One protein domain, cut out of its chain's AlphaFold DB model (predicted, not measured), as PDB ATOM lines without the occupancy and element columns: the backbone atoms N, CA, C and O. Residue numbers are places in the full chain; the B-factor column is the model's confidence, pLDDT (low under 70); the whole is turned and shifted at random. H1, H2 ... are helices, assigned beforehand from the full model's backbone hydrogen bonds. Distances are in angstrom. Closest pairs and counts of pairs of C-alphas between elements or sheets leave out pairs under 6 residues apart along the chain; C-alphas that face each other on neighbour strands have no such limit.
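This is residues 62 to 114 of the 114 residues of an uncharacterized protein of Fusobacterium varium (UniProt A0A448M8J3). One long helix, H3, makes the long axis of this loose rod; the short helix H1 crosses it at a steep tilt over residues 93 to 101, near its middle, and the short helix H2 runs back nearly antiparallel to the first part of H3, with a gap left between them. The far end of H3 and the tail after it, residues 105 to 114, stick out beyond the rest, and the turn at residues 81 to 87 stands free at the other end. The printed part has 53 residues with three named helices, in the order H1, H2, H3, and no named strand, and its class is all helix. It is loose, with a radius of gyration of the C-alphas of 13.4 A, and the C-alphas span 43 by 19 by 15 A.

Begin at Lys 62 and go to C-alpha 64 at (-12.286, 50.747, 5.822), where H1 starts; it holds residues 64 to 71 and measures 10.6 A. After two residues, look for H2 at residues 74 to 82, 12.5 A from first to last C-alpha. After three more, find C-alpha 86 at (-17.743, 37.474, 19.904); from there H3 runs through residues 86 to 111 for 37.4 A, ending at C-alpha 111 at (-16.577, 47.870, -15.983).

Look first at H1 and H3, which touch: their closest C-alphas, those of Leu 67 and Phe 97, are 6.0 A apart. Their lines stand at a steep tilt of 55 degrees, opposite ways, and H3 touches H1 with residues 93 to 101 alone. H2 and H3 are close but not clearly touching, with the closest C-alphas, those of Leu 80 and Leu 89, 7.2 A apart, at a shallow tilt of 17 degrees, opposite ways. H1 and H2 are also close but not clearly touching: the closest C-alphas, those of Ile 70 and Tyr 76, are 7.2 A apart, and the helices run the same way at a steep tilt of 57 degrees. On the backbone, every O i to N i+4 pair is within hydrogen-bond range in H1 and H2, and 21 of 22 are in H3.

The two C-alphas farthest apart are those of Phe 84 and Thr 114, at 43.5 A. Without the stretches that stand free, the body of 36 residues spans 24 by 18 by 14 A. The printed part has no cut, and both links, H1 to H2 and H2 to H3, are tight. The mean pLDDT of the printed part is 84.2; look for values under 70 at residues 83 to 84 and at residue 86.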
ATOM      1  N   LYS A  62      -7.309  47.253   1.507       86.62
ATOM      2  CA  LYS A  62      -8.257  47.451   2.603       86.62
ATOM      3  C   LYS A  62      -8.928  48.812   2.434       86.62
ATOM      4  O   LYS A  62      -8.257  49.832   2.553       86.62
ATOM      5  N   ASP A  63     -10.240  48.816   2.225       88.44
ATOM      6  CA  ASP A  63     -11.052  50.031   2.272       88.44
ATOM      7  C   ASP A  63     -11.951  50.021   3.509       88.44
ATOM      8  O   ASP A  63     -13.025  49.427   3.520       88.44
ATOM      9  N   TYR A  64     -11.529  50.703   4.571       87.19
ATOM     10  CA  TYR A  64     -12.286  50.747   5.822       87.19
ATOM     11  C   TYR A  64     -13.683  51.369   5.677       87.19
ATOM     12  O   TYR A  64     -14.532  51.106   6.526       87.19
ATOM     13  N   LYS A  65     -13.974  52.125   4.606       89.69
ATOM     14  CA  LYS A  65     -15.336  52.615   4.340       89.69
ATOM     15  C   LYS A  65     -16.312  51.460   4.128       89.69
ATOM     16  O   LYS A  65     -17.437  51.521   4.617       89.69
ATOM     17  N   GLU A  66     -15.879  50.390   3.463       87.75
ATOM     18  CA  GLU A  66     -16.700  49.190   3.273       87.75
ATOM     19  C   GLU A  66     -16.924  48.448   4.594       87.75
ATOM     20  O   GLU A  66     -18.025  47.963   4.848       87.75
ATOM     21  N   LEU A  67     -15.927  48.435   5.485       86.50
ATOM     22  CA  LEU A  67     -16.091  47.876   6.828       86.50
ATOM     23  C   LEU A  67     -17.165  48.638   7.616       86.50
ATOM     24  O   LEU A  67     -18.026  48.014   8.228       86.50
ATOM     25  N   PHE A  68     -17.145  49.975   7.574       86.00
ATOM     26  CA  PHE A  68     -18.169  50.793   8.230       86.00
ATOM     27  C   PHE A  68     -19.572  50.520   7.684       86.00
ATOM     28  O   PHE A  68     -20.507  50.409   8.471       86.00
ATOM     29  N   LYS A  69     -19.729  50.355   6.364       87.81
ATOM     30  CA  LYS A  69     -21.026  50.002   5.761       87.81
ATOM     31  C   LYS A  69     -21.562  48.672   6.290       87.81
ATOM     32  O   LYS A  69     -22.739  48.593   6.613       87.81
ATOM     33  N   ILE A  70     -20.700  47.663   6.418       85.19
ATOM     34  CA  ILE A  70     -21.076  46.342   6.945       85.19
ATOM     35  C   ILE A  70     -21.482  46.430   8.419       85.19
ATOM     36  O   ILE A  70     -22.486  45.848   8.813       85.19
ATOM     37  N   LEU A  71     -20.741  47.190   9.230       82.38
ATOM     38  CA  LEU A  71     -21.069  47.382  10.648       82.38
ATOM     39  C   LEU A  71     -22.391  48.134  10.859       82.38
ATOM     40  O   LEU A  71     -23.056  47.917  11.869       82.38
ATOM     41  N   LEU A  72     -22.764  49.015   9.926       83.06
ATOM     42  CA  LEU A  72     -24.015  49.777   9.952       83.06
ATOM     43  C   LEU A  72     -25.193  49.041   9.294       83.06
ATOM     44  O   LEU A  72     -26.311  49.559   9.298       83.06
ATOM     45  N   ASP A  73     -24.973  47.850   8.731       82.62
ATOM     46  CA  ASP A  73     -26.038  47.067   8.120       82.62
ATOM     47  C   ASP A  73     -27.037  46.608   9.198       82.62
ATOM     48  O   ASP A  73     -26.690  45.959  10.189       82.62
ATOM     49  N   LYS A  74     -28.313  46.961   9.012       78.56
ATOM     50  CA  LYS A  74     -29.387  46.665   9.970       78.56
ATOM     51  C   LYS A  74     -29.529  45.163  10.234       78.56
ATOM     52  O   LYS A  74     -29.789  44.778  11.372       78.56
ATOM     53  N   TYR A  75     -29.352  44.320   9.218       73.88
ATOM     54  CA  TYR A  75     -29.424  42.868   9.371       73.88
ATOM     55  C   TYR A  75     -28.242  42.342  10.183       73.88
ATOM     56  O   TYR A  75     -28.430  41.489  11.048       73.88
ATOM     57  N   TYR A  76     -27.049  42.901   9.963       71.69
ATOM     58  CA  TYR A  76     -25.864  42.592  10.759       71.69
ATOM     59  C   TYR A  76     -26.056  42.968  12.238       71.69
ATOM     60  O   TYR A  76     -25.776  42.154  13.119       71.69
ATOM     61  N   LEU A  77     -26.590  44.159  12.524       73.44
ATOM     62  CA  LEU A  77     -26.869  44.601  13.895       73.44
ATOM     63  C   LEU A  77     -27.919  43.718  14.588       73.44
ATOM     64  O   LEU A  77     -27.759  43.382  15.760       73.44
ATOM     65  N   CYS A  78     -28.965  43.298  13.873       73.19
ATOM     66  CA  CYS A  78     -29.950  42.357  14.405       73.19
ATOM     67  C   CYS A  78     -29.332  40.983  14.720       73.19
ATOM     68  O   CYS A  78     -29.588  40.435  15.791       73.19
ATOM     69  N   ASP A  79     -28.508  40.429  13.827       70.69
ATOM     70  CA  ASP A  79     -27.866  39.125  14.043       70.69
ATOM     71  C   ASP A  79     -26.830  39.178  15.182       70.69
ATOM     72  O   ASP A  79     -26.742  38.259  15.998       70.69
ATOM     73  N   LEU A  80     -26.114  40.302  15.310       71.62
ATOM     74  CA  LEU A  80     -25.214  40.585  16.428       71.62
ATOM     75  C   LEU A  80     -25.938  40.518  17.777       71.62
ATOM     76  O   LEU A  80     -25.443  39.858  18.688       71.62
ATOM     77  N   ILE A  81     -27.092  41.183  17.899       74.56
ATOM     78  CA  ILE A  81     -27.893  41.212  19.133       74.56
ATOM     79  C   ILE A  81     -28.417  39.811  19.481       74.56
ATOM     80  O   ILE A  81     -28.384  39.418  20.644       74.56
ATOM     81  N   ASN A  82     -28.858  39.044  18.479       72.50
ATOM     82  CA  ASN A  82     -29.487  37.737  18.686       72.50
ATOM     83  C   ASN A  82     -28.488  36.597  18.958       72.50
ATOM     84  O   ASN A  82     -28.820  35.649  19.665       72.50
ATOM     85  N   ASN A  83     -27.268  36.666  18.414       65.88
ATOM     86  CA  ASN A  83     -26.295  35.567  18.416       65.88
ATOM     87  C   ASN A  83     -24.942  35.992  19.015       65.88
ATOM     88  O   ASN A  83     -23.893  35.858  18.376       65.88
ATOM     89  N   PHE A  84     -24.963  36.493  20.256       66.94
ATOM     90  CA  PHE A  84     -23.829  37.125  20.947       66.94
ATOM     91  C   PHE A  84     -22.663  36.154  21.262       66.94
ATOM     92  O   PHE A  84     -22.400  35.773  22.399       66.94
ATOM     93  N   ASN A  85     -21.920  35.737  20.234       75.31
ATOM     94  CA  ASN A  85     -20.658  35.013  20.352       75.31
ATOM     95  C   ASN A  85     -19.553  35.796  19.634       75.31
ATOM     96  O   ASN A  85     -19.348  35.660  18.424       75.31
ATOM     97  N   PHE A  86     -18.802  36.588  20.401       69.88
ATOM     98  CA  PHE A  86     -17.743  37.474  19.904       69.88
ATOM     99  C   PHE A  86     -16.711  36.789  18.994       69.88
ATOM    100  O   PHE A  86     -16.227  37.403  18.039       69.88
ATOM    101  N   LYS A  87     -16.374  35.512  19.243       74.81
ATOM    102  CA  LYS A  87     -15.414  34.774  18.402       74.81
ATOM    103  C   LYS A  87     -15.986  34.498  17.013       74.81
ATOM    104  O   LYS A  87     -15.298  34.710  16.013       74.81
ATOM    105  N   LYS A  88     -17.244  34.054  16.943       78.25
ATOM    106  CA  LYS A  88     -17.949  33.808  15.674       78.25
ATOM    107  C   LYS A  88     -18.191  35.119  14.928       78.25
ATOM    108  O   LYS A  88     -17.955  35.190  13.724       78.25
ATOM    109  N   LEU A  89     -18.543  36.165  15.668       77.38
ATOM    110  CA  LEU A  89     -18.785  37.497  15.141       77.38
ATOM    111  C   LEU A  89     -17.563  38.075  14.419       77.38
ATOM    112  O   LEU A  89     -17.670  38.468  13.263       77.38
ATOM    113  N   LYS A  90     -16.384  38.086  15.059       81.19
ATOM    114  CA  LYS A  90     -15.155  38.611  14.436       81.19
ATOM    115  C   LYS A  90     -14.846  37.906  13.113       81.19
ATOM    116  O   LYS A  90     -14.448  38.552  12.145       81.19
ATOM    117  N   LYS A  91     -15.049  36.585  13.064       84.50
ATOM    118  CA  LYS A  91     -14.858  35.784  11.848       84.50
ATOM    119  C   LYS A  91     -15.878  36.149  10.766       84.50
ATOM    120  O   LYS A  91     -15.484  36.306   9.615       84.50
ATOM    121  N   MET A  92     -17.149  36.323  11.128       82.81
ATOM    122  CA  MET A  92     -18.207  36.733  10.197       82.81
ATOM    123  C   MET A  92     -17.965  38.125   9.615       82.81
ATOM    124  O   MET A  92     -17.993  38.268   8.396       82.81
ATOM    125  N   ILE A  93     -17.644  39.118  10.455       83.94
ATOM    126  CA  ILE A  93     -17.302  40.472   9.990       83.94
ATOM    127  C   ILE A  93     -16.117  40.405   9.037       83.94
ATOM    128  O   ILE A  93     -16.163  40.992   7.969       83.94
ATOM    129  N   GLY A  94     -15.048  39.690   9.405       87.44
ATOM    130  CA  GLY A  94     -13.864  39.573   8.554       87.44
ATOM    131  C   GLY A  94     -14.171  38.936   7.196       87.44
ATOM    132  O   GLY A  94     -13.616  39.361   6.184       87.44
ATOM    133  N   PHE A  95     -15.074  37.952   7.166       87.81
ATOM    134  CA  PHE A  95     -15.530  37.311   5.936       87.81
ATOM    135  C   PHE A  95     -16.367  38.258   5.068       87.81
ATOM    136  O   PHE A  95     -16.011  38.471   3.915       87.81
ATOM    137  N   GLN A  96     -17.421  38.877   5.617       88.31
ATOM    138  CA  GLN A  96     -18.249  39.869   4.905       88.31
ATOM    139  C   GLN A  96     -17.389  41.036   4.406       88.31
ATOM    140  O   GLN A  96     -17.397  41.356   3.220       88.31
ATOM    141  N   PHE A  97     -16.571  41.544   5.329       91.12
ATOM    142  CA  PHE A  97     -15.271  42.175   5.161       91.12
ATOM    143  C   PHE A  97     -14.693  42.105   3.748       91.12
ATOM    144  O   PHE A  97     -14.834  42.949   2.864       91.12
ATOM    145  N   TYR A  98     -13.997  40.989   3.599       91.81
ATOM    146  CA  TYR A  98     -13.184  40.631   2.467       91.81
ATOM    147  C   TYR A  98     -14.014  40.299   1.225       91.81
ATOM    148  O   TYR A  98     -13.646  40.716   0.127       91.81
ATOM    149  N   SER A  99     -15.157  39.629   1.393       91.00
ATOM    150  CA  SER A  99     -16.085  39.337   0.296       91.00
ATOM    151  C   SER A  99     -16.540  40.615  -0.401       91.00
ATOM    152  O   SER A  99     -16.551  40.660  -1.630       91.00
ATOM    153  N   LYS A 100     -16.828  41.682   0.358       92.69
ATOM    154  CA  LYS A 100     -17.242  42.958  -0.229       92.69
ATOM    155  C   LYS A 100     -16.120  43.638  -1.009       92.69
ATOM    156  O   LYS A 100     -16.352  44.170  -2.092       92.69
ATOM    157  N   LEU A 101     -14.891  43.580  -0.495       94.44
ATOM    158  CA  LEU A 101     -13.726  44.108  -1.205       94.44
ATOM    159  C   LEU A 101     -13.473  43.366  -2.526       94.44
ATOM    160  O   LEU A 101     -13.196  44.010  -3.538       94.44
ATOM    161  N   ILE A 102     -13.601  42.033  -2.534       95.19
ATOM    162  CA  ILE A 102     -13.504  41.225  -3.758       95.19
ATOM    163  C   ILE A 102     -14.591  41.630  -4.746       95.19
ATOM    164  O   ILE A 102     -14.281  41.905  -5.901       95.19
ATOM    165  N   GLU A 103     -15.848  41.672  -4.302       95.00
ATOM    166  CA  GLU A 103     -16.995  42.015  -5.144       95.00
ATOM    167  C   GLU A 103     -16.782  43.370  -5.829       95.00
ATOM    168  O   GLU A 103     -16.861  43.470  -7.053       95.00
ATOM    169  N   ASN A 104     -16.418  44.394  -5.054       94.50
ATOM    170  CA  ASN A 104     -16.146  45.727  -5.580       94.50
ATOM    171  C   ASN A 104     -15.010  45.701  -6.614       94.50
ATOM    172  O   ASN A 104     -15.120  46.346  -7.658       94.50
ATOM    173  N   LYS A 105     -13.946  44.924  -6.367       95.69
ATOM    174  CA  LYS A 105     -12.819  44.803  -7.299       95.69
ATOM    175  C   LYS A 105     -13.197  44.078  -8.588       95.69
ATOM    176  O   LYS A 105     -12.791  44.499  -9.667       95.69
ATOM    177  N   VAL A 106     -13.993  43.016  -8.496       96.12
ATOM    178  CA  VAL A 106     -14.521  42.299  -9.663       96.12
ATOM    179  C   VAL A 106     -15.404  43.230 -10.495       96.12
ATOM    180  O   VAL A 106     -15.213  43.318 -11.704       96.12
ATOM    181  N   LEU A 107     -16.309  43.982  -9.863       95.69
ATOM    182  CA  LEU A 107     -17.169  44.950 -10.550       95.69
ATOM    183  C   LEU A 107     -16.367  46.070 -11.226       95.69
ATOM    184  O   LEU A 107     -16.687  46.452 -12.349       95.69
ATOM    185  N   GLU A 108     -15.324  46.585 -10.571       95.44
ATOM    186  CA  GLU A 108     -14.385  47.548 -11.162       95.44
ATOM    187  C   GLU A 108     -13.728  46.974 -12.426       95.44
ATOM    188  O   GLU A 108     -13.713  47.621 -13.469       95.44
ATOM    189  N   ILE A 109     -13.236  45.734 -12.359       95.75
ATOM    190  CA  ILE A 109     -12.599  45.059 -13.493       95.75
ATOM    191  C   ILE A 109     -13.593  44.842 -14.641       95.75
ATOM    192  O   ILE A 109     -13.258  45.141 -15.783       95.75
ATOM    193  N   ILE A 110     -14.810  44.363 -14.359       95.25
ATOM    194  CA  ILE A 110     -15.850  44.127 -15.376       95.25
ATOM    195  C   ILE A 110     -16.191  45.423 -16.123       95.25
ATOM    196  O   ILE A 110     -16.276  45.412 -17.353       95.25
ATOM    197  N   LYS A 111     -16.315  46.543 -15.400       95.12
ATOM    198  CA  LYS A 111     -16.577  47.870 -15.983       95.12
ATOM    199  C   LYS A 111     -15.462  48.366 -16.901       95.12
ATOM    200  O   LYS A 111     -15.731  49.177 -17.769       95.12
ATOM    201  N   ASN A 112     -14.229  47.906 -16.705       91.12
ATOM    202  CA  ASN A 112     -13.088  48.297 -17.538       91.12
ATOM    203  C   ASN A 112     -12.922  47.413 -18.788       91.12
ATOM    204  O   ASN A 112     -12.039  47.675 -19.603       91.12
ATOM    205  N   ILE A 113     -13.692  46.327 -18.903       86.44
ATOM    206  CA  ILE A 113     -13.627  45.373 -20.025       86.44
ATOM    207  C   ILE A 113     -14.849  45.505 -20.944       86.44
ATOM    208  O   ILE A 113     -14.732  45.197 -22.128       86.44
ATOM    209  N   THR A 114     -15.995  45.918 -20.389       71.00
ATOM    210  CA  THR A 114     -17.243  46.200 -21.123       71.00
ATOM    211  C   THR A 114     -17.236  47.628 -21.641       71.00
ATOM    212  O   THR A 114     -17.607  47.820 -22.817       71.00
TER     213      THR A 114